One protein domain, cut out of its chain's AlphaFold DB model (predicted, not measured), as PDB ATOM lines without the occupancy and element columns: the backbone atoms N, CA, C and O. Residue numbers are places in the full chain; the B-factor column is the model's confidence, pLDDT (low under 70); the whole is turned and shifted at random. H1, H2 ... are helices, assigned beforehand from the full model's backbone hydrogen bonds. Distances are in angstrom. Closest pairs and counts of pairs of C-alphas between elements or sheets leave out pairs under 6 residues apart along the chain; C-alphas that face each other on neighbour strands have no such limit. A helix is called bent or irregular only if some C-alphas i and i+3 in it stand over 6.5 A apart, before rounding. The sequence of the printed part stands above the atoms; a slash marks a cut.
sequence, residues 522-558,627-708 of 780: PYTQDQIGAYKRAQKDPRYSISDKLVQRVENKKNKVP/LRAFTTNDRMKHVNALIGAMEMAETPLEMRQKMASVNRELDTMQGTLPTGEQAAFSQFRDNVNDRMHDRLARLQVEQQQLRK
ATOM      1  N   PRO A 522     -36.296  29.450 -24.658       76.81
ATOM      2  CA  PRO A 522     -37.402  30.289 -25.101       76.81
ATOM      3  C   PRO A 522     -37.883  29.851 -26.492       76.81
ATOM      4  O   PRO A 522     -37.103  29.329 -27.289       76.81
ATOM      5  N   TYR A 523     -39.155  30.110 -26.781       78.31
ATOM      6  CA  TYR A 523     -39.742  30.032 -28.119       78.31
ATOM      7  C   TYR A 523     -39.950  31.445 -28.692       78.31
ATOM      8  O   TYR A 523     -40.032  32.420 -27.939       78.31
ATOM      9  N   THR A 524     -40.033  31.568 -30.017       73.25
ATOM     10  CA  THR A 524     -40.354  32.836 -30.698       73.25
ATOM     11  C   THR A 524     -41.862  33.116 -30.722       73.25
ATOM     12  O   THR A 524     -42.682  32.242 -30.428       73.25
ATOM     13  N   GLN A 525     -42.246  34.340 -31.101       64.94
ATOM     14  CA  GLN A 525     -43.655  34.711 -31.257       64.94
ATOM     15  C   GLN A 525     -44.346  33.909 -32.375       64.94
ATOM     16  O   GLN A 525     -45.481  33.467 -32.199       64.94
ATOM     17  N   ASP A 526     -43.654  33.654 -33.491       66.56
ATOM     18  CA  ASP A 526     -44.172  32.798 -34.565       66.56
ATOM     19  C   ASP A 526     -44.389  31.366 -34.084       66.56
ATOM     20  O   ASP A 526     -45.445  30.795 -34.334       66.56
ATOM     21  N   GLN A 527     -43.442  30.822 -33.317       76.88
ATOM     22  CA  GLN A 527     -43.501  29.474 -32.748       76.88
ATOM     23  C   GLN A 527     -44.715  29.276 -31.822       76.88
ATOM     24  O   GLN A 527     -45.445  28.295 -31.970       76.88
ATOM     25  N   ILE A 528     -45.004  30.221 -30.916       78.94
ATOM     26  CA  ILE A 528     -46.225  30.153 -30.088       78.94
ATOM     27  C   ILE A 528     -47.499  30.457 -30.893       78.94
ATOM     28  O   ILE A 528     -48.567  29.935 -30.573       78.94
ATOM     29  N   GLY A 529     -47.406  31.264 -31.953       73.44
ATOM     30  CA  GLY A 529     -48.499  31.496 -32.898       73.44
ATOM     31  C   GLY A 529     -48.885  30.229 -33.665       73.44
ATOM     32  O   GLY A 529     -50.067  29.898 -33.727       73.44
ATOM     33  N   ALA A 530     -47.895  29.502 -34.184       74.31
ATOM     34  CA  ALA A 530     -48.036  28.221 -34.869       74.31
ATOM     35  C   ALA A 530     -48.668  27.176 -33.945       74.31
ATOM     36  O   ALA A 530     -49.692  26.584 -34.273       74.31
ATOM     37  N   TYR A 531     -48.127  27.051 -32.731       83.12
ATOM     38  CA  TYR A 531     -48.665  26.197 -31.674       83.12
ATOM     39  C   TYR A 531     -50.145  26.498 -31.366       83.12
ATOM     40  O   TYR A 531     -50.981  25.597 -31.343       83.12
ATOM     41  N   LYS A 532     -50.505  27.778 -31.186       83.25
ATOM     42  CA  LYS A 532     -51.900  28.193 -30.945       83.25
ATOM     43  C   LYS A 532     -52.821  27.964 -32.153       83.25
ATOM     44  O   LYS A 532     -54.032  27.880 -31.957       83.25
ATOM     45  N   ARG A 533     -52.292  27.916 -33.384       81.56
ATOM     46  CA  ARG A 533     -53.056  27.553 -34.592       81.56
ATOM     47  C   ARG A 533     -53.308  26.047 -34.640       81.56
ATOM     48  O   ARG A 533     -54.467  25.666 -34.761       81.56
ATOM     49  N   ALA A 534     -52.278  25.228 -34.422       82.31
ATOM     50  CA  ALA A 534     -52.380  23.766 -34.355       82.31
ATOM     51  C   ALA A 534     -53.413  23.283 -33.318       82.31
ATOM     52  O   ALA A 534     -54.208  22.396 -33.600       82.31
ATOM     53  N   GLN A 535     -53.473  23.924 -32.142       83.31
ATOM     54  CA  GLN A 535     -54.499  23.617 -31.132       83.31
ATOM     55  C   GLN A 535     -55.942  23.946 -31.557       83.31
ATOM     56  O   GLN A 535     -56.878  23.398 -30.984       83.31
ATOM     57  N   LYS A 536     -56.145  24.884 -32.492       83.12
ATOM     58  CA  LYS A 536     -57.479  25.333 -32.929       83.12
ATOM     59  C   LYS A 536     -57.961  24.641 -34.198       83.12
ATOM     60  O   LYS A 536     -59.163  24.479 -34.371       83.12
ATOM     61  N   ASP A 537     -57.040  24.304 -35.093       78.44
ATOM     62  CA  ASP A 537     -57.322  23.607 -36.341       78.44
ATOM     63  C   ASP A 537     -56.386  22.394 -36.453       78.44
ATOM     64  O   ASP A 537     -55.209  22.572 -36.774       78.44
ATOM     65  N   PRO A 538     -56.889  21.163 -36.238       75.75
ATOM     66  CA  PRO A 538     -56.105  19.933 -36.377       75.75
ATOM     67  C   PRO A 538     -55.488  19.717 -37.769       75.75
ATOM     68  O   PRO A 538     -54.628  18.856 -37.930       75.75
ATOM     69  N   ARG A 539     -55.907  20.481 -38.790       72.69
ATOM     70  CA  ARG A 539     -55.300  20.465 -40.135       72.69
ATOM     71  C   ARG A 539     -53.966  21.212 -40.179       72.69
ATOM     72  O   ARG A 539     -53.204  21.036 -41.124       72.69
ATOM     73  N   TYR A 540     -53.702  22.072 -39.196       71.19
ATOM     74  CA  TYR A 540     -52.507  22.899 -39.108       71.19
ATOM     75  C   TYR A 540     -51.380  22.117 -38.423       71.19
ATOM     76  O   TYR A 540     -51.235  22.149 -37.199       71.19
ATOM     77  N   SER A 541     -50.584  21.387 -39.207       72.50
ATOM     78  CA  SER A 541     -49.467  20.604 -38.674       72.50
ATOM     79  C   SER A 541     -48.255  21.471 -38.318       72.50
ATOM     80  O   SER A 541     -47.911  22.438 -38.998       72.50
ATOM     81  N   ILE A 542     -47.588  21.097 -37.226       77.75
ATOM     82  CA  ILE A 542     -46.332  21.678 -36.739       77.75
ATOM     83  C   ILE A 542     -45.406  20.551 -36.278       77.75
ATOM     84  O   ILE A 542     -45.858  19.426 -36.085       77.75
ATOM     85  N   SER A 543     -44.113  20.833 -36.100       77.50
ATOM     86  CA  SER A 543     -43.154  19.818 -35.648       77.50
ATOM     87  C   SER A 543     -43.411  19.400 -34.189       77.50
ATOM     88  O   SER A 543     -43.680  20.242 -33.326       77.50
ATOM     89  N   ASP A 544     -43.234  18.114 -33.874       78.12
ATOM     90  CA  ASP A 544     -43.321  17.621 -32.489       78.12
ATOM     91  C   ASP A 544     -42.281  18.294 -31.583       78.12
ATOM     92  O   ASP A 544     -42.544  18.585 -30.417       78.12
ATOM     93  N   LYS A 545     -41.108  18.630 -32.135       78.50
ATOM     94  CA  LYS A 545     -40.068  19.399 -31.436       78.50
ATOM     95  C   LYS A 545     -40.552  20.793 -31.031       78.50
ATOM     96  O   LYS A 545     -40.195  21.264 -29.950       78.50
ATOM     97  N   LEU A 546     -41.356  21.461 -31.860       79.75
ATOM     98  CA  LEU A 546     -41.959  22.749 -31.529       79.75
ATOM     99  C   LEU A 546     -43.033  22.596 -30.443       79.75
ATOM    100  O   LEU A 546     -43.031  23.371 -29.484       79.75
ATOM    101  N   VAL A 547     -43.888  21.573 -30.542       84.50
ATOM    102  CA  VAL A 547     -44.863  21.221 -29.493       84.50
ATOM    103  C   VAL A 547     -44.149  21.008 -28.157       84.50
ATOM    104  O   VAL A 547     -44.427  21.721 -27.192       84.50
ATOM    105  N   GLN A 548     -43.153  20.118 -28.121       84.19
ATOM    106  CA  GLN A 548     -42.334  19.839 -26.939       84.19
ATOM    107  C   GLN A 548     -41.624  21.093 -26.416       84.19
ATOM    108  O   GLN A 548     -41.611  21.324 -25.212       84.19
ATOM    109  N   ARG A 549     -41.055  21.945 -27.281       83.31
ATOM    110  CA  ARG A 549     -40.382  23.187 -26.854       83.31
ATOM    111  C   ARG A 549     -41.347  24.160 -26.176       83.31
ATOM    112  O   ARG A 549     -40.983  24.770 -25.171       83.31
ATOM    113  N   VAL A 550     -42.555  24.320 -26.717       82.94
ATOM    114  CA  VAL A 550     -43.584  25.189 -26.129       82.94
ATOM    115  C   VAL A 550     -44.090  24.612 -24.809       82.94
ATOM    116  O   VAL A 550     -44.143  25.350 -23.824       82.94
ATOM    117  N   GLU A 551     -44.387  23.313 -24.756       86.19
ATOM    118  CA  GLU A 551     -44.869  22.648 -23.541       86.19
ATOM    119  C   GLU A 551     -43.818  22.605 -22.438       86.19
ATOM    120  O   GLU A 551     -44.079  23.095 -21.343       86.19
ATOM    121  N   ASN A 552     -42.592  22.168 -22.729       84.62
ATOM    122  CA  ASN A 552     -41.492  22.190 -21.764       84.62
ATOM    123  C   ASN A 552     -41.273  23.601 -21.195       84.62
ATOM    124  O   ASN A 552     -40.993  23.759 -20.008       84.62
ATOM    125  N   LYS A 553     -41.453  24.655 -22.009       82.88
ATOM    126  CA  LYS A 553     -41.313  26.035 -21.535       82.88
ATOM    127  C   LYS A 553     -42.504  26.531 -20.706       82.88
ATOM    128  O   LYS A 553     -42.272  27.283 -19.761       82.88
ATOM    129  N   LYS A 554     -43.744  26.142 -21.028       80.38
ATOM    130  CA  LYS A 554     -44.940  26.453 -20.216       80.38
ATOM    131  C   LYS A 554     -44.916  25.719 -18.878       80.38
ATOM    132  O   LYS A 554     -45.091  26.343 -17.838       80.38
ATOM    133  N   ASN A 555     -44.621  24.425 -18.927       79.81
ATOM    134  CA  ASN A 555     -44.647  23.495 -17.800       79.81
ATOM    135  C   ASN A 555     -43.334  23.549 -16.990       79.81
ATOM    136  O   ASN A 555     -43.083  22.703 -16.142       79.81
ATOM    137  N   LYS A 556     -42.487  24.558 -17.262       78.50
ATOM    138  CA  LYS A 556     -41.202  24.860 -16.603       78.50
ATOM    139  C   LYS A 556     -40.187  23.702 -16.567       78.50
ATOM    140  O   LYS A 556     -39.231  23.773 -15.799       78.50
ATOM    141  N   VAL A 557     -40.342  22.688 -17.416       79.44
ATOM    142  CA  VAL A 557     -39.461  21.513 -17.486       79.44
ATOM    143  C   VAL A 557     -38.007  21.966 -17.703       79.44
ATOM    144  O   VAL A 557     -37.759  22.802 -18.586       79.44
ATOM    145  N   PRO A 558     -37.029  21.458 -16.931       75.31
ATOM    146  CA  PRO A 558     -35.627  21.815 -17.121       75.31
ATOM    147  C   PRO A 558     -35.074  21.272 -18.448       75.31
ATOM    148  O   PRO A 558     -35.548  20.275 -18.996       75.31
ATOM    149  N   LEU A 627     -21.680  29.838 -32.892       38.56
ATOM    150  CA  LEU A 627     -22.606  30.479 -33.842       38.56
ATOM    151  C   LEU A 627     -21.902  31.192 -35.007       38.56
ATOM    152  O   LEU A 627     -22.601  31.651 -35.901       38.56
ATOM    153  N   ARG A 628     -20.567  31.328 -35.003       43.06
ATOM    154  CA  ARG A 628     -19.820  31.977 -36.097       43.06
ATOM    155  C   ARG A 628     -19.236  31.002 -37.119       43.06
ATOM    156  O   ARG A 628     -18.962  31.433 -38.232       43.06
ATOM    157  N   ALA A 629     -19.053  29.729 -36.766       52.28
ATOM    158  CA  ALA A 629     -18.220  28.804 -37.536       52.28
ATOM    159  C   ALA A 629     -18.888  28.284 -38.828       52.28
ATOM    160  O   ALA A 629     -18.338  28.454 -39.914       52.28
ATOM    161  N   PHE A 630     -20.125  27.774 -38.758       60.28
ATOM    162  CA  PHE A 630     -20.862  27.352 -39.961       60.28
ATOM    163  C   PHE A 630     -21.586  28.502 -40.686       60.28
ATOM    164  O   PHE A 630     -21.916  28.375 -41.864       60.28
ATOM    165  N   THR A 631     -21.825  29.646 -40.029       55.41
ATOM    166  CA  THR A 631     -22.555  30.782 -40.634       55.41
ATOM    167  C   THR A 631     -21.790  31.502 -41.740       55.41
ATOM    168  O   THR A 631     -22.402  32.189 -42.554       55.41
ATOM    169  N   THR A 632     -20.464  31.359 -41.768       55.88
ATOM    170  CA  THR A 632     -19.580  31.940 -42.790       55.88
ATOM    171  C   THR A 632     -19.296  30.999 -43.962       55.88
ATOM    172  O   THR A 632     -18.659  31.421 -44.921       55.88
ATOM    173  N   ASN A 633     -19.768  29.748 -43.913       65.94
ATOM    174  CA  ASN A 633     -19.610  28.776 -44.994       65.94
ATOM    175  C   ASN A 633     -20.414  29.215 -46.238       65.94
ATOM    176  O   ASN A 633     -21.573  29.615 -46.121       65.94
ATOM    177  N   ASP A 634     -19.839  29.108 -47.437       65.50
ATOM    178  CA  ASP A 634     -20.517  29.494 -48.682       65.50
ATOM    179  C   ASP A 634     -21.799  28.691 -48.956       65.50
ATOM    180  O   ASP A 634     -22.784  29.255 -49.440       65.50
ATOM    181  N   ARG A 635     -21.871  27.419 -48.536       71.38
ATOM    182  CA  ARG A 635     -23.124  26.639 -48.579       71.38
ATOM    183  C   ARG A 635     -24.220  27.255 -47.710       71.38
ATOM    184  O   ARG A 635     -25.389  27.219 -48.079       71.38
ATOM    185  N   MET A 636     -23.861  27.905 -46.603       77.62
ATOM    186  CA  MET A 636     -24.827  28.594 -45.746       77.62
ATOM    187  C   MET A 636     -25.419  29.833 -46.439       77.62
ATOM    188  O   MET A 636     -26.584  30.161 -46.222       77.62
ATOM    189  N   LYS A 637     -24.679  30.489 -47.348       72.12
ATOM    190  CA  LYS A 637     -25.242  31.539 -48.219       72.12
ATOM    191  C   LYS A 637     -26.307  30.953 -49.155       72.12
ATOM    192  O   LYS A 637     -27.384  31.532 -49.276       72.12
ATOM    193  N   HIS A 638     -26.048  29.779 -49.739       74.00
ATOM    194  CA  HIS A 638     -27.006  29.071 -50.595       74.00
ATOM    195  C   HIS A 638     -28.262  28.625 -49.822       74.00
ATOM    196  O   HIS A 638     -29.376  28.921 -50.252       74.00
ATOM    197  N   VAL A 639     -28.110  28.024 -48.635       79.06
ATOM    198  CA  VAL A 639     -29.248  27.669 -47.765       79.06
ATOM    199  C   VAL A 639     -30.070  28.904 -47.384       79.06
ATOM    200  O   VAL A 639     -31.296  28.862 -47.452       79.06
ATOM    201  N   ASN A 640     -29.431  30.028 -47.042       75.38
ATOM    202  CA  ASN A 640     -30.143  31.276 -46.744       75.38
ATOM    203  C   ASN A 640     -30.925  31.811 -47.960       75.38
ATOM    204  O   ASN A 640     -32.049  32.283 -47.791       75.38
ATOM    205  N   ALA A 641     -30.383  31.692 -49.178       71.62
ATOM    206  CA  ALA A 641     -31.096  32.050 -50.405       71.62
ATOM    207  C   ALA A 641     -32.312  31.137 -50.661       71.62
ATOM    208  O   ALA A 641     -33.391  31.632 -50.984       71.62
ATOM    209  N   LEU A 642     -32.182  29.822 -50.440       79.06
ATOM    210  CA  LEU A 642     -33.302  28.877 -50.537       79.06
ATOM    211  C   LEU A 642     -34.391  29.157 -49.483       79.06
ATOM    212  O   LEU A 642     -35.578  29.096 -49.804       79.06
ATOM    213  N   ILE A 643     -34.012  29.526 -48.254       72.94
ATOM    214  CA  ILE A 643     -34.949  29.952 -47.198       72.94
ATOM    215  C   ILE A 643     -35.678  31.247 -47.600       72.94
ATOM    216  O   ILE A 643     -36.889  31.339 -47.420       72.94
ATOM    217  N   GLY A 644     -34.985  32.221 -48.198       66.81
ATOM    218  CA  GLY A 644     -35.622  33.432 -48.733       66.81
ATOM    219  C   GLY A 644     -36.609  33.126 -49.867       66.81
ATOM    220  O   GLY A 644     -37.747  33.592 -49.855       66.81
ATOM    221  N   ALA A 645     -36.221  32.263 -50.811       70.00
ATOM    222  CA  ALA A 645     -37.099  31.814 -51.893       70.00
ATOM    223  C   ALA A 645     -38.325  31.031 -51.383       70.00
ATOM    224  O   ALA A 645     -39.385  31.065 -52.010       70.00
ATOM    225  N   MET A 646     -38.197  30.330 -50.253       75.62
ATOM    226  CA  MET A 646     -39.271  29.595 -49.582       75.62
ATOM    227  C   MET A 646     -40.322  30.522 -48.951       75.62
ATOM    228  O   MET A 646     -41.514  30.236 -49.056       75.62
ATOM    229  N   GLU A 647     -39.925  31.650 -48.351       67.81
ATOM    230  CA  GLU A 647     -40.886  32.648 -47.843       67.81
ATOM    231  C   GLU A 647     -41.783  33.194 -48.972       67.81
ATOM    232  O   GLU A 647     -42.970  33.442 -48.753       67.81
ATOM    233  N   MET A 648     -41.253  33.247 -50.200       64.81
ATOM    234  CA  MET A 648     -41.954  33.639 -51.429       64.81
ATOM    235  C   MET A 648     -42.764  32.512 -52.102       64.81
ATOM    236  O   MET A 648     -43.220  32.700 -53.222       64.81
ATOM    237  N   ALA A 649     -42.928  31.329 -51.494       76.06
ATOM    238  CA  ALA A 649     -43.828  30.311 -52.048       76.06
ATOM    239  C   ALA A 649     -45.288  30.790 -52.004       76.06
ATOM    240  O   ALA A 649     -45.741  31.256 -50.957       76.06
ATOM    241  N   GLU A 650     -46.012  30.651 -53.115       73.25
ATOM    242  CA  GLU A 650     -47.413  31.066 -53.280       73.25
ATOM    243  C   GLU A 650     -48.387  29.886 -53.142       73.25
ATOM    244  O   GLU A 650     -49.560  30.076 -52.824       73.25
ATOM    245  N   THR A 651     -47.911  28.645 -53.323       81.69
ATOM    246  CA  THR A 651     -48.743  27.435 -53.201       81.69
ATOM    247  C   THR A 651     -48.159  26.402 -52.228       81.69
ATOM    248  O   THR A 651     -46.936  26.297 -52.082       81.69
ATOM    249  N   PRO A 652     -48.996  25.554 -51.593       81.50
ATOM    250  CA  PRO A 652     -48.511  24.445 -50.769       81.50
ATOM    251  C   PRO A 652     -47.625  23.437 -51.523       81.50
ATOM    252  O   PRO A 652     -46.774  22.801 -50.905       81.50
ATOM    253  N   LEU A 653     -47.809  23.270 -52.840       83.44
ATOM    254  CA  LEU A 653     -47.013  22.346 -53.655       83.44
ATOM    255  C   LEU A 653     -45.604  22.896 -53.912       83.44
ATOM    256  O   LEU A 653     -44.620  22.211 -53.634       83.44
ATOM    257  N   GLU A 654     -45.514  24.147 -54.364       82.69
ATOM    258  CA  GLU A 654     -44.248  24.867 -54.528       82.69
ATOM    259  C   GLU A 654     -43.474  24.920 -53.200       82.69
ATOM    260  O   GLU A 654     -42.266  24.686 -53.154       82.69
ATOM    261  N   MET A 655     -44.187  25.147 -52.094       88.31
ATOM    262  CA  MET A 655     -43.610  25.125 -50.757       88.31
ATOM    263  C   MET A 655     -42.990  23.760 -50.418       88.31
ATOM    264  O   MET A 655     -41.831  23.715 -50.015       88.31
ATOM    265  N   ARG A 656     -43.695  22.637 -50.638       85.19
ATOM    266  CA  ARG A 656     -43.137  21.281 -50.425       85.19
ATOM    267  C   ARG A 656     -41.879  21.029 -51.270       85.19
ATOM    268  O   ARG A 656     -40.923  20.443 -50.767       85.19
ATOM    269  N   GLN A 657     -41.852  21.494 -52.520       85.25
ATOM    270  CA  GLN A 657     -40.673  21.379 -53.389       85.25
ATOM    271  C   GLN A 657     -39.482  22.173 -52.829       85.25
ATOM    272  O   GLN A 657     -38.388  21.626 -52.691       85.25
ATOM    273  N   LYS A 658     -39.696  23.432 -52.424       85.75
ATOM    274  CA  LYS A 658     -38.652  24.265 -51.803       85.75
ATOM    275  C   LYS A 658     -38.167  23.684 -50.467       85.75
ATOM    276  O   LYS A 658     -36.966  23.693 -50.214       85.75
ATOM    277  N   MET A 659     -39.059  23.101 -49.660       88.62
ATOM    278  CA  MET A 659     -38.696  22.388 -48.425       88.62
ATOM    279  C   MET A 659     -37.755  21.205 -48.681       88.62
ATOM    280  O   MET A 659     -36.796  21.018 -47.933       88.62
ATOM    281  N   ALA A 660     -37.997  20.421 -49.735       85.75
ATOM    282  CA  ALA A 660     -37.119  19.315 -50.115       85.75
ATOM    283  C   ALA A 660     -35.726  19.813 -50.546       85.75
ATOM    284  O   ALA A 660     -34.718  19.246 -50.121       85.75
ATOM    285  N   SER A 661     -35.655  20.909 -51.312       85.38
ATOM    286  CA  SER A 661     -34.387  21.550 -51.696       85.38
ATOM    287  C   SER A 661     -33.602  22.073 -50.487       85.38
ATOM    288  O   SER A 661     -32.405  21.811 -50.381       85.38
ATOM    289  N   VAL A 662     -34.269  22.759 -49.548       86.69
ATOM    290  CA  VAL A 662     -33.647  23.243 -48.301       86.69
ATOM    291  C   VAL A 662     -33.124  22.075 -47.462       86.69
ATOM    292  O   VAL A 662     -31.976  22.107 -47.025       86.69
ATOM    293  N   ASN A 663     -33.925  21.021 -47.265       87.19
ATOM    294  CA  ASN A 663     -33.505  19.857 -46.482       87.19
ATOM    295  C   ASN A 663     -32.313  19.124 -47.111       87.19
ATOM    296  O   ASN A 663     -31.370  18.824 -46.387       87.19
ATOM    297  N   ARG A 664     -32.288  18.931 -48.437       87.88
ATOM    298  CA  ARG A 664     -31.158  18.293 -49.136       87.88
ATOM    299  C   ARG A 664     -29.838  19.045 -48.927       87.88
ATOM    300  O   ARG A 664     -28.802  18.416 -48.702       87.88
ATOM    301  N   GLU A 665     -29.849  20.376 -48.986       86.06
ATOM    302  CA  GLU A 665     -28.630  21.161 -48.746       86.06
ATOM    303  C   GLU A 665     -28.228  21.120 -47.258       86.06
ATOM    304  O   GLU A 665     -27.044  21.000 -46.947       86.06
ATOM    305  N   LEU A 666     -29.198  21.112 -46.332       87.12
ATOM    306  CA  LEU A 666     -28.942  20.923 -44.897       87.12
ATOM    307  C   LEU A 666     -28.375  19.529 -44.564       87.12
ATOM    308  O   LEU A 666     -27.493  19.432 -43.712       87.12
ATOM    309  N   ASP A 667     -28.836  18.465 -45.231       86.75
ATOM    310  CA  ASP A 667     -28.273  17.109 -45.126       86.75
ATOM    311  C   ASP A 667     -26.816  17.090 -45.594       86.75
ATOM    312  O   ASP A 667     -25.930  16.594 -44.894       86.75
ATOM    313  N   THR A 668     -26.559  17.708 -46.749       85.62
ATOM    314  CA  THR A 668     -25.216  17.796 -47.332       85.62
ATOM    315  C   THR A 668     -24.268  18.578 -46.422       85.62
ATOM    316  O   THR A 668     -23.148  18.136 -46.175       85.62
ATOM    317  N   MET A 669     -24.717  19.705 -45.853       82.50
ATOM    318  CA  MET A 669     -23.936  20.449 -44.861       82.50
ATOM    319  C   MET A 669     -23.646  19.609 -43.612       82.50
ATOM    320  O   MET A 669     -22.500  19.586 -43.164       82.50
ATOM    321  N   GLN A 670     -24.634  18.883 -43.076       82.75
ATOM    322  CA  GLN A 670     -24.472  18.077 -41.860       82.75
ATOM    323  C   GLN A 670     -23.346  17.041 -41.978       82.75
ATOM    324  O   GLN A 670     -22.575  16.883 -41.033       82.75
ATOM    325  N   GLY A 671     -23.214  16.388 -43.139       80.12
ATOM    326  CA  GLY A 671     -22.139  15.426 -43.410       80.12
ATOM    327  C   GLY A 671     -20.735  16.040 -43.511       80.12
ATOM    328  O   GLY A 671     -19.751  15.317 -43.407       80.12
ATOM    329  N   THR A 672     -20.627  17.363 -43.687       80.38
ATOM    330  CA  THR A 672     -19.342  18.082 -43.839       80.38
ATOM    331  C   THR A 672     -18.883  18.831 -42.584       80.38
ATOM    332  O   THR A 672     -17.797  19.408 -42.585       80.38
ATOM    333  N   LEU A 673     -19.691  18.863 -41.518       76.94
ATOM    334  CA  LEU A 673     -19.422  19.696 -40.343       76.94
ATOM    335  C   LEU A 673     -18.617  18.968 -39.250       76.94
ATOM    336  O   LEU A 673     -18.959  17.832 -38.897       76.94
ATOM    337  N   PRO A 674     -17.617  19.636 -38.633       78.75
ATOM    338  CA  PRO A 674     -16.878  19.094 -37.495       78.75
ATOM    339  C   PRO A 674     -17.796  18.701 -36.333       78.75
ATOM    340  O   PRO A 674     -18.778  19.385 -36.038       78.75
ATOM    341  N   THR A 675     -17.436  17.647 -35.596       72.88
ATOM    342  CA  THR A 675     -18.237  17.092 -34.487       72.88
ATOM    343  C   THR A 675     -18.620  18.132 -33.425       72.88
ATOM    344  O   THR A 675     -19.717  18.080 -32.875       72.88
ATOM    345  N   GLY A 676     -17.756  19.126 -33.173       65.62
ATOM    346  CA  GLY A 676     -18.031  20.230 -32.241       65.62
ATOM    347  C   GLY A 676     -19.129  21.208 -32.696       65.62
ATOM    348  O   GLY A 676     -19.692  21.920 -31.869       65.62
ATOM    349  N   GLU A 677     -19.471  21.236 -33.985       67.00
ATOM    350  CA  GLU A 677     -20.475  22.143 -34.559       67.00
ATOM    351  C   GLU A 677     -21.827  21.468 -34.814       67.00
ATOM    352  O   GLU A 677     -22.854  22.150 -34.865       67.00
ATOM    353  N   GLN A 678     -21.868  20.134 -34.898       72.31
ATOM    354  CA  GLN A 678     -23.083  19.362 -35.192       72.31
ATOM    355  C   GLN A 678     -24.244  19.681 -34.234       72.31
ATOM    356  O   GLN A 678     -25.392  19.798 -34.664       72.31
ATOM    357  N   ALA A 679     -23.962  19.910 -32.946       65.00
ATOM    358  CA  ALA A 679     -24.979  20.284 -31.960       65.00
ATOM    359  C   ALA A 679     -25.584  21.683 -32.208       65.00
ATOM    360  O   ALA A 679     -26.770  21.896 -31.942       65.00
ATOM    361  N   ALA A 680     -24.796  22.636 -32.717       63.94
ATOM    362  CA  ALA A 680     -25.263  23.977 -33.074       63.94
ATOM    363  C   ALA A 680     -25.995  23.972 -34.427       63.94
ATOM    364  O   ALA A 680     -27.056  24.586 -34.558       63.94
ATOM    365  N   PHE A 681     -25.487  23.214 -35.399       78.44
ATOM    366  CA  PHE A 681     -26.123  23.037 -36.702       78.44
ATOM    367  C   PHE A 681     -27.474  22.313 -36.607       78.44
ATOM    368  O   PHE A 681     -28.442  22.743 -37.225       78.44
ATOM    369  N   SER A 682     -27.590  21.281 -35.766       76.69
ATOM    370  CA  SER A 682     -28.863  20.593 -35.498       76.69
ATOM    371  C   SER A 682     -29.932  21.556 -34.954       76.69
ATOM    372  O   SER A 682     -31.066  21.576 -35.432       76.69
ATOM    373  N   GLN A 683     -29.553  22.465 -34.042       67.81
ATOM    374  CA  GLN A 683     -30.446  23.529 -33.558       67.81
ATOM    375  C   GLN A 683     -30.832  24.524 -34.663       67.81
ATOM    376  O   GLN A 683     -31.963  25.011 -34.684       67.81
ATOM    377  N   PHE A 684     -29.911  24.851 -35.575       78.25
ATOM    378  CA  PHE A 684     -30.212  25.694 -36.730       78.25
ATOM    379  C   PHE A 684     -31.212  25.008 -37.674       78.25
ATOM    380  O   PHE A 684     -32.261  25.585 -37.963       78.25
ATOM    381  N   ARG A 685     -30.946  23.755 -38.061       82.25
ATOM    382  CA  ARG A 685     -31.829  22.914 -38.881       82.25
ATOM    383  C   ARG A 685     -33.236  22.808 -38.295       82.25
ATOM    384  O   ARG A 685     -34.207  22.966 -39.031       82.25
ATOM    385  N   ASP A 686     -33.360  22.592 -36.987       73.94
ATOM    386  CA  ASP A 686     -34.658  22.545 -36.305       73.94
ATOM    387  C   ASP A 686     -35.426  23.870 -36.429       73.94
ATOM    388  O   ASP A 686     -36.613  23.868 -36.746       73.94
ATOM    389  N   ASN A 687     -34.756  25.014 -36.246       70.06
ATOM    390  CA  ASN A 687     -35.394  26.326 -36.406       70.06
ATOM    391  C   ASN A 687     -35.808  26.617 -37.858       70.06
ATOM    392  O   ASN A 687     -36.830  27.268 -38.075       70.06
ATOM    393  N   VAL A 688     -35.032  26.155 -38.847       78.25
ATOM    394  CA  VAL A 688     -35.416  26.243 -40.264       78.25
ATOM    395  C   VAL A 688     -36.655  25.387 -40.504       78.25
ATOM    396  O   VAL A 688     -37.662  25.918 -40.967       78.25
ATOM    397  N   ASN A 689     -36.630  24.112 -40.102       80.62
ATOM    398  CA  ASN A 689     -37.767  23.195 -40.219       80.62
ATOM    399  C   ASN A 689     -39.047  23.755 -39.587       80.62
ATOM    400  O   ASN A 689     -40.096  23.705 -40.229       80.62
ATOM    401  N   ASP A 690     -38.978  24.338 -38.389       72.44
ATOM    402  CA  ASP A 690     -40.138  24.965 -37.740       72.44
ATOM    403  C   ASP A 690     -40.757  26.077 -38.612       72.44
ATOM    404  O   ASP A 690     -41.977  26.127 -38.774       72.44
ATOM    405  N   ARG A 691     -39.930  26.943 -39.225       76.25
ATOM    406  CA  ARG A 691     -40.399  27.992 -40.154       76.25
ATOM    407  C   ARG A 691     -41.002  27.412 -41.430       76.25
ATOM    408  O   ARG A 691     -42.006  27.929 -41.918       76.25
ATOM    409  N   MET A 692     -40.397  26.352 -41.963       84.31
ATOM    410  CA  MET A 692     -40.879  25.679 -43.169       84.31
ATOM    411  C   MET A 692     -42.300  25.139 -42.961       84.31
ATOM    412  O   MET A 692     -43.196  25.405 -43.759       84.31
ATOM    413  N   HIS A 693     -42.532  24.440 -41.849       80.62
ATOM    414  CA  HIS A 693     -43.851  23.901 -41.525       80.62
ATOM    415  C   HIS A 693     -44.866  25.021 -41.236       80.62
ATOM    416  O   HIS A 693     -45.984  24.963 -41.745       80.62
ATOM    417  N   ASP A 694     -44.469  26.092 -40.533       73.25
ATOM    418  CA  ASP A 694     -45.340  27.252 -40.288       73.25
ATOM    419  C   ASP A 694     -45.819  27.925 -41.589       73.25
ATOM    420  O   ASP A 694     -47.017  28.188 -41.737       73.25
ATOM    421  N   ARG A 695     -44.919  28.163 -42.560       79.81
ATOM    422  CA  ARG A 695     -45.269  28.764 -43.864       79.81
ATOM    423  C   ARG A 695     -46.127  27.826 -44.715       79.81
ATOM    424  O   ARG A 695     -47.118  28.289 -45.277       79.81
ATOM    425  N   LEU A 696     -45.812  26.528 -44.763       82.00
ATOM    426  CA  LEU A 696     -46.628  25.535 -45.472       82.00
ATOM    427  C   LEU A 696     -48.059  25.488 -44.921       82.00
ATOM    428  O   LEU A 696     -49.019  25.509 -45.692       82.00
ATOM    429  N   ALA A 697     -48.207  25.473 -43.598       72.25
ATOM    430  CA  ALA A 697     -49.508  25.425 -42.950       72.25
ATOM    431  C   ALA A 697     -50.295  26.747 -43.109       72.25
ATOM    432  O   ALA A 697     -51.516  26.713 -43.257       72.25
ATOM    433  N   ARG A 698     -49.629  27.918 -43.176       75.56
ATOM    434  CA  ARG A 698     -50.282  29.193 -43.558       75.56
ATOM    435  C   ARG A 698     -50.850  29.138 -44.981       75.56
ATOM    436  O   ARG A 698     -52.037  29.398 -45.155       75.56
ATOM    437  N   LEU A 699     -50.055  28.704 -45.963       79.69
ATOM    438  CA  LEU A 699     -50.487  28.575 -47.365       79.69
ATOM    439  C   LEU A 699     -51.677  27.613 -47.532       79.69
ATOM    440  O   LEU A 699     -52.567  27.845 -48.348       79.69
ATOM    441  N   GLN A 700     -51.736  26.543 -46.733       78.94
ATOM    442  CA  GLN A 700     -52.877  25.618 -46.716       78.94
ATOM    443  C   GLN A 700     -54.160  26.251 -46.152       78.94
ATOM    444  O   GLN A 700     -55.255  25.899 -46.597       78.94
ATOM    445  N   VAL A 701     -54.048  27.173 -45.191       74.06
ATOM    446  CA  VAL A 701     -55.187  27.937 -44.656       74.06
ATOM    447  C   VAL A 701     -55.639  29.003 -45.655       74.06
ATOM    448  O   VAL A 701     -56.833  29.089 -45.931       74.06
ATOM    449  N   GLU A 702     -54.708  29.752 -46.250       76.75
ATOM    450  CA  GLU A 702     -54.979  30.751 -47.296       76.75
ATOM    451  C   GLU A 702     -55.714  30.105 -48.489       76.75
ATOM    452  O   GLU A 702     -56.797  30.548 -48.873       76.75
ATOM    453  N   GLN A 703     -55.225  28.964 -48.990       76.56
ATOM    454  CA  GLN A 703     -55.888  28.214 -50.064       76.56
ATOM    455  C   GLN A 703     -57.284  27.691 -49.659       76.56
ATOM    456  O   GLN A 703     -58.207  27.689 -50.475       76.56
ATOM    457  N   GLN A 704     -57.481  27.262 -48.405       70.25
ATOM    458  CA  GLN A 704     -58.804  26.857 -47.908       70.25
ATOM    459  C   GLN A 704     -59.776  28.036 -47.757       70.25
ATOM    460  O   GLN A 704     -60.980  27.835 -47.910       70.25
ATOM    461  N   GLN A 705     -59.286  29.244 -47.470       71.75
ATOM    462  CA  GLN A 705     -60.107  30.457 -47.423       71.75
ATOM    463  C   GLN A 705     -60.520  30.895 -48.832       71.75
ATOM    464  O   GLN A 705     -61.708  31.095 -49.061       71.75
ATOM    465  N   LEU A 706     -59.595  30.897 -49.799       67.44
ATOM    466  CA  LEU A 706     -59.884  31.177 -51.217       67.44
ATOM    467  C   LEU A 706     -60.896  30.189 -51.830       67.44
ATOM    468  O   LEU A 706     -61.756  30.570 -52.622       67.44
ATOM    469  N   ARG A 707     -60.854  28.911 -51.420       61.72
ATOM    470  CA  ARG A 707     -61.867  27.906 -51.801       61.72
ATOM    471  C   ARG A 707     -63.236  28.126 -51.139       61.72
ATOM    472  O   ARG A 707     -64.219  27.581 -51.629       61.72
ATOM    473  N   LYS A 708     -63.314  28.885 -50.040       58.62
ATOM    474  CA  LYS A 708     -64.568  29.229 -49.339       58.62
ATOM    475  C   LYS A 708     -65.149  30.581 -49.763       58.62
ATOM    476  O   LYS A 708     -66.359  30.739 -49.672       58.62
TER     477      LYS A 708
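AT A GLANCE: This is residues 522 to 558 and 627 to 708 of the 780 residues of the protein "Relaxase/mobilization nuclease domain-containing protein" of Brucella tritici (UniProt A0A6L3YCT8). One long helix, H5, runs nearly the whole length of the domain; the helical hairpin of H3 and H4 lines one side of it, and the small pair H1 and H2 lies on the other side, with H2 pointing away from H5. H3, H4 and H5 run up and down, H3 and H4 side by side along much of their length, while H3 meets H5 over a short stretch. The printed part has 119 residues with five named helices, H1 to H5 in chain order, and no named strand; the class is all helix. The whole is compact, with a radius of gyration of the C-alphas of 15.6 A, and flat, spanning 49 by 38 by 18 A.

IN THESE COORDINATES: H1 is residues 525 to 534, 14.3 A from first to last C-alpha, beginning at C-alpha 525 at (-43.655, 34.711, -31.257). H2 is residues 544 to 554, 15.2 A long. After the cut, H3 is residues 634 to 647, 20.6 A long. H4 is residues 652 to 672, 30.6 A long, with C-alpha 652 at (-48.511, 24.445, -50.769). H5 is residues 675 to 708, 50.1 A long, ending at C-alpha 708 at (-64.568, 29.229, -49.339). H5 is irregular, but only just: C-alphas 676 and 679 are 7.0 A apart.

HOW THE PARTS SIT: H3, H4 and H5 form an up and down bundle, each helix running against the one before it. H3 and H4, a helical hairpin, touch at a shallow tilt of 16 degrees, opposite ways; their closest C-alphas, of Met 646 and Lys 658, are 5.8 A apart. H4 and H5, also a helical hairpin, touch at a shallow tilt of 3 degrees, opposite ways, with the C-alphas of Pro 652 and Leu 699 closest at 5.7 A. H3 and H5 only just touch, with 3 pairs of C-alphas within 8 A, by residues 643 to 647 of H3 and 688 to 695 of H5 alone; the closest C-alphas, of Glu 647 and Arg 695, are 7.1 A apart. H1 is close to H5 but not clearly touching, the C-alphas of Ala 530 and Asp 694 being closest at 6.1 A. H2 is likewise close to H5 but not clearly touching, about perpendicular at 81 degrees, with the C-alphas of Leu 546 and Asp 690 closest at 6.8 A. H1 and H2 touch, the C-alphas of Tyr 531 and Val 547 closest at 6.6 A, at a steep tilt of 69.7 degrees, only just short of about perpendicular. H1 is apart from H3 and H4, and H2 is apart from H3 and H4. Every O i to N i+4 pair is within hydrogen-bond range in H1, H2 and H3; in H4 16 of 17 are, and in H5 27 of 30.

THE WHOLE: The two C-alphas farthest apart, of Gly 676 and Lys 708, are 50.4 A apart. Residues 559 to 626 are not printed, and C-alphas 558 and 627 are 22.9 A apart across this cut, in the link from H2 to H3. Of the links that are printed whole, H3 to H4 and H4 to H5 are tight and H1 to H2 is short. The mean pLDDT of the printed part is 75.9, and 21 residues are under 70, among them residues 627 to 634 and 706 to 708.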